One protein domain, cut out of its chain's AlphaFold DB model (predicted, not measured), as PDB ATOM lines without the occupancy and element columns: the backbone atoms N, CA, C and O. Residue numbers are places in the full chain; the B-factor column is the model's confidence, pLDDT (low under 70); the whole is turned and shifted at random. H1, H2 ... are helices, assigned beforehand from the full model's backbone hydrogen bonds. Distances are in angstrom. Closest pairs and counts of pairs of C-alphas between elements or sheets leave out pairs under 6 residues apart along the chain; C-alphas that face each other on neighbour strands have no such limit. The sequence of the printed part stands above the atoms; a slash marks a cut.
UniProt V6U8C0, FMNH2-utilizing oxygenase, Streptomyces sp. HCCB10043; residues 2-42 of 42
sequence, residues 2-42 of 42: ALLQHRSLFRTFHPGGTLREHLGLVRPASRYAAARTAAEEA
ATOM      1  N   ALA A   2     235.705 244.968 183.267       77.69
ATOM      2  CA  ALA A   2     235.797 246.347 183.777       77.69
ATOM      3  C   ALA A   2     234.631 247.275 183.365       77.69
ATOM      4  O   ALA A   2     234.121 248.021 184.192       77.69
ATOM      5  N   LEU A   3     234.139 247.191 182.121       88.94
ATOM      6  CA  LEU A   3     233.075 248.086 181.638       88.94
ATOM      7  C   LEU A   3     231.762 247.961 182.435       88.94
ATOM      8  O   LEU A   3     231.131 248.969 182.728       88.94
ATOM      9  N   LEU A   4     231.367 246.750 182.831       88.25
ATOM     10  CA  LEU A   4     230.139 246.526 183.606       88.25
ATOM     11  C   LEU A   4     230.274 247.017 185.055       88.25
ATOM     12  O   LEU A   4     229.304 247.503 185.633       88.25
ATOM     13  N   GLN A   5     231.484 246.948 185.614       84.19
ATOM     14  CA  GLN A   5     231.789 247.459 186.952       84.19
ATOM     15  C   GLN A   5     231.765 248.992 186.975       84.19
ATOM     16  O   GLN A   5     231.135 249.582 187.850       84.19
ATOM     17  N   HIS A   6     232.364 249.643 185.967       85.94
ATOM     18  CA  HIS A   6     232.354 251.107 185.829       85.94
ATOM     19  C   HIS A   6     230.952 251.685 185.629       85.94
ATOM     20  O   HIS A   6     230.706 252.839 185.965       85.94
ATOM     21  N   ARG A   7     230.028 250.890 185.085       87.75
ATOM     22  CA  ARG A   7     228.620 251.269 184.914       87.75
ATOM     23  C   ARG A   7     227.748 250.871 186.108       87.75
ATOM     24  O   ARG A   7     226.534 250.996 186.025       87.75
ATOM     25  N   SER A   8     228.352 250.356 187.183       79.44
ATOM     26  CA  SER A   8     227.662 249.841 188.375       79.44
ATOM     27  C   SER A   8     226.632 248.737 188.089       79.44
ATOM     28  O   SER A   8     225.793 248.442 188.935       79.44
ATOM     29  N   LEU A   9     226.720 248.088 186.923       85.38
ATOM     30  CA  LEU A   9     225.853 246.977 186.517       85.38
ATOM     31  C   LEU A   9     226.326 245.641 187.088       85.38
ATOM     32  O   LEU A   9     225.566 244.678 187.130       85.38
ATOM     33  N   PHE A  10     227.586 245.568 187.516       84.50
ATOM     34  CA  PHE A  10     228.158 244.361 188.088       84.50
ATOM     35  C   PHE A  10     229.027 244.698 189.294       84.50
ATOM     36  O   PHE A  10     229.967 245.490 189.192       84.50
ATOM     37  N   ARG A  11     228.710 244.095 190.442       81.88
ATOM     38  CA  ARG A  11     229.497 244.242 191.668       81.88
ATOM     39  C   ARG A  11     230.636 243.226 191.671       81.88
ATOM     40  O   ARG A  11     230.483 242.099 191.225       81.88
ATOM     41  N   THR A  12     231.792 243.644 192.173       82.12
ATOM     42  CA  THR A  12     232.980 242.788 192.333       82.12
ATOM     43  C   THR A  12     233.046 242.106 193.687       82.12
ATOM     44  O   THR A  12     233.699 241.078 193.822       82.12
ATOM     45  N   PHE A  13     232.367 242.672 194.680       80.75
ATOM     46  CA  PHE A  13     232.282 242.132 196.023       80.75
ATOM     47  C   PHE A  13     230.816 241.952 196.402       80.75
ATOM     48  O   PHE A  13     230.018 242.890 196.304       80.75
ATOM     49  N   HIS A  14     230.488 240.744 196.846       79.44
ATOM     50  CA  HIS A  14     229.195 240.401 197.409       79.44
ATOM     51  C   HIS A  14     229.429 239.969 198.860       79.44
ATOM     52  O   HIS A  14     230.164 239.009 199.079       79.44
ATOM     53  N   PRO A  15     228.865 240.675 199.853       78.25
ATOM     54  CA  PRO A  15     228.910 240.206 201.228       78.25
ATOM     55  C   PRO A  15     228.041 238.948 201.358       78.25
ATOM     56  O   PRO A  15     226.930 238.893 200.830       78.25
ATOM     57  N   GLY A  16     228.556 237.941 202.053       82.56
ATOM     58  CA  GLY A  16     227.914 236.637 202.190       82.56
ATOM     59  C   GLY A  16     228.932 235.505 202.086       82.56
ATOM     60  O   GLY A  16     230.025 235.680 201.555       82.56
ATOM     61  N   GLY A  17     228.591 234.348 202.646       90.56
ATOM     62  CA  GLY A  17     229.374 233.117 202.502       90.56
ATOM     63  C   GLY A  17     228.778 232.160 201.472       90.56
ATOM     64  O   GLY A  17     229.359 231.115 201.183       90.56
ATOM     65  N   THR A  18     227.597 232.476 200.936       90.00
ATOM     66  CA  THR A  18     226.838 231.573 200.072       90.00
ATOM     67  C   THR A  18     226.392 232.248 198.781       90.00
ATOM     68  O   THR A  18     226.046 233.426 198.745       90.00
ATOM     69  N   LEU A  19     226.298 231.454 197.708       90.00
ATOM     70  CA  LEU A  19     225.760 231.901 196.418       90.00
ATOM     71  C   LEU A  19     224.370 232.538 196.559       90.00
ATOM     72  O   LEU A  19     224.047 233.506 195.882       90.00
ATOM     73  N   ARG A  20     223.554 232.008 197.474       91.31
ATOM     74  CA  ARG A  20     222.213 232.519 197.749       91.31
ATOM     75  C   ARG A  20     222.253 233.966 198.252       91.31
ATOM     76  O   ARG A  20     221.510 234.797 197.743       91.31
ATOM     77  N   GLU A  21     223.138 234.264 199.202       90.25
ATOM     78  CA  GLU A  21     223.328 235.620 199.735       90.25
ATOM     79  C   GLU A  21     223.858 236.570 198.660       90.25
ATOM     80  O   GLU A  21     223.350 237.680 198.519       90.25
ATOM     81  N   HIS A  22     224.798 236.110 197.828       90.69
ATOM     82  CA  HIS A  22     225.340 236.926 196.738       90.69
ATOM     83  C   HIS A  22     224.286 237.319 195.697       90.69
ATOM     84  O   HIS A  22     224.373 238.404 195.119       90.69
ATOM     85  N   LEU A  23     223.288 236.457 195.482       89.06
ATOM     86  CA  LEU A  23     222.165 236.683 194.572       89.06
ATOM     87  C   LEU A  23     220.971 237.395 195.239       89.06
ATOM     88  O   LEU A  23     219.959 237.611 194.579       89.06
ATOM     89  N   GLY A  24     221.055 237.743 196.531       88.56
ATOM     90  CA  GLY A  24     219.956 238.381 197.267       88.56
ATOM     91  C   GLY A  24     218.744 237.470 197.496       88.56
ATOM     92  O   GLY A  24     217.627 237.948 197.684       88.56
ATOM     93  N   LEU A  25     218.942 236.152 197.461       91.44
ATOM     94  CA  LEU A  25     217.874 235.175 197.632       91.44
ATOM     95  C   LEU A  25     217.634 234.896 199.124       91.44
ATOM     96  O   LEU A  25     218.556 234.605 199.891       91.44
ATOM     97  N   VAL A  26     216.370 234.914 199.541       90.12
ATOM     98  CA  VAL A  26     215.984 234.555 200.914       90.12
ATOM     99  C   VAL A  26     216.182 233.051 201.131       90.12
ATOM    100  O   VAL A  26     215.964 232.240 200.230       90.12
ATOM    101  N   ARG A  27     216.619 232.649 202.334       88.62
ATOM    102  CA  ARG A  27     216.711 231.227 202.704       88.62
ATOM    103  C   ARG A  27     215.299 230.665 202.924       88.62
ATOM    104  O   ARG A  27     214.652 231.094 203.875       88.62
ATOM    105  N   PRO A  28     214.831 229.690 202.125       89.81
ATOM    106  CA  PRO A  28     213.553 229.049 202.399       89.81
ATOM    107  C   PRO A  28     213.650 228.199 203.669       89.81
ATOM    108  O   PRO A  28     214.687 227.582 203.947       89.81
ATOM    109  N   ALA A  29     212.557 228.142 204.426       90.75
ATOM    110  CA  ALA A  29     212.432 227.193 205.519       90.75
ATOM    111  C   ALA A  29     212.482 225.759 204.970       90.75
ATOM    112  O   ALA A  29     211.958 225.461 203.895       90.75
ATOM    113  N   SER A  30     213.132 224.859 205.709       89.44
ATOM    114  CA  SER A  30     213.088 223.434 205.379       89.44
ATOM    115  C   SER A  30     211.646 222.935 205.472       89.44
ATOM    116  O   SER A  30     210.919 223.325 206.380       89.44
ATOM    117  N   ARG A  31     211.253 222.006 204.595       89.38
ATOM    118  CA  ARG A  31     209.934 221.347 204.636       89.38
ATOM    119  C   ARG A  31     209.617 220.700 205.991       89.38
ATOM    120  O   ARG A  31     208.465 220.619 206.384       89.38
ATOM    121  N   TYR A  32     210.653 220.279 206.714       90.69
ATOM    122  CA  TYR A  32     210.532 219.664 208.035       90.69
ATOM    123  C   TYR A  32     210.594 220.674 209.182       90.69
ATOM    124  O   TYR A  32     210.440 220.283 210.331       90.69
ATOM    125  N   ALA A  33     210.829 221.961 208.902       88.81
ATOM    126  CA  ALA A  33     210.860 222.986 209.942       88.81
ATOM    127  C   ALA A  33     209.502 223.078 210.650       88.81
ATOM    128  O   ALA A  33     209.469 223.063 211.870       88.81
ATOM    129  N   ALA A  34     208.400 223.046 209.893       83.81
ATOM    130  CA  ALA A  34     207.049 223.032 210.452       83.81
ATOM    131  C   ALA A  34     206.771 221.772 211.291       83.81
ATOM    132  O   ALA A  34     206.203 221.863 212.371       83.81
ATOM    133  N   ALA A  35     207.228 220.604 210.822       86.81
ATOM    134  CA  ALA A  35     207.097 219.349 211.562       86.81
ATOM    135  C   ALA A  35     207.892 219.366 212.878       86.81
ATOM    136  O   ALA A  35     207.435 218.824 213.877       86.81
ATOM    137  N   ARG A  36     209.062 220.015 212.890       86.69
ATOM    138  CA  ARG A  36     209.868 220.194 214.098       86.69
ATOM    139  C   ARG A  36     209.201 221.144 215.092       86.69
ATOM    140  O   ARG A  36     209.153 220.808 216.263       86.69
ATOM    141  N   THR A  37     208.664 222.275 214.632       84.25
ATOM    142  CA  THR A  37     207.933 223.216 215.497       84.25
ATOM    143  C   THR A  37     206.721 222.542 216.140       84.25
ATOM    144  O   THR A  37     206.558 222.625 217.348       84.25
ATOM    145  N   ALA A  38     205.940 221.779 215.368       81.38
ATOM    146  CA  ALA A  38     204.800 221.028 215.900       81.38
ATOM    147  C   ALA A  38     205.203 219.925 216.899       81.38
ATOM    148  O   ALA A  38     204.441 219.619 217.807       81.38
ATOM    149  N   ALA A  39     206.388 219.325 216.739       80.94
ATOM    150  CA  ALA A  39     206.921 218.345 217.683       80.94
ATOM    151  C   ALA A  39     207.522 218.982 218.950       80.94
ATOM    152  O   ALA A  39     207.597 218.315 219.970       80.94
ATOM    153  N   GLU A  40     207.974 220.239 218.885       74.62
ATOM    154  CA  GLU A  40     208.457 221.004 220.046       74.62
ATOM    155  C   GLU A  40     207.295 221.593 220.878       74.62
ATOM    156  O   GLU A  40     207.492 221.893 222.053       74.62
ATOM    157  N   GLU A  41     206.096 221.742 220.296       66.69
ATOM    158  CA  GLU A  41     204.878 222.246 220.964       66.69
ATOM    159  C   GLU A  41     204.008 221.158 221.639       66.69
ATOM    160  O   GLU A  41     203.073 221.504 222.362       66.69
ATOM    161  N   ALA A  42     204.294 219.871 221.411       61.59
ATOM    162  CA  ALA A  42     203.573 218.722 221.983       61.59
ATOM    163  C   ALA A  42     204.266 218.161 223.236       61.59
ATOM    164  O   ALA A  42     203.536 217.755 224.169       61.59
TER     165      ALA A  42
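Overview. This is residues 2 to 42 of the 42 residues of the protein "FMNH2-utilizing oxygenase" of Streptomyces sp. HCCB10043 (UniProt V6U8C0). The model is a long, stretched-out string with three short, separate helices along it: H3 near one end, H1 at the other end, and H2 between them, with no core that they share. Residues 25 to 42, of which 33 to 40 belong to H3, stick out as a free arm, and unnamed stretches join the helices. The printed part has 41 residues with three named helices, in the order H1, H2, H3, and no named strand; the class is all helix, though under half of the residues, 17 of 41, are in named elements. It is extended, with a radius of gyration of the C-alphas of 18.1 A, and its C-alphas span 58 by 14 by 11 A, a rod.

Along the chain. H3, the longest helix, holds residues 33 to 40 and measures 10.6 A from first to last C-alpha; C-alpha 33 is at (210.860, 222.986, 209.942) and C-alpha 40 at (208.457, 221.004, 220.046). H2 holds residues 19 to 22. H1 holds residues 2 to 6, beginning with C-alpha 2 at (235.797, 246.347, 183.777).

Arrangement. H3 touches no helix. H2 and H3 are apart, with no C-alpha of the one within 8 A of the other. By the same test H1 is apart from H2 and from H3. In H1 and H3 every O i to N i+4 pair is within hydrogen-bond range, while H2, with four residues, is too short for such a pair; its one O i to N i+3 pair is within range.

Size, cuts and confidence. The C-alphas of Leu 3 and Ala 42, the two farthest apart, are 58.0 A apart. The printed part has no cut and ends at the chain's last residue, 42. The link from H1 to H2, 12 residues, is long; that from H2 to H3, 10 residues, is short. The mean pLDDT of the printed part is 85.0, and residues 41 to 42 are under 70.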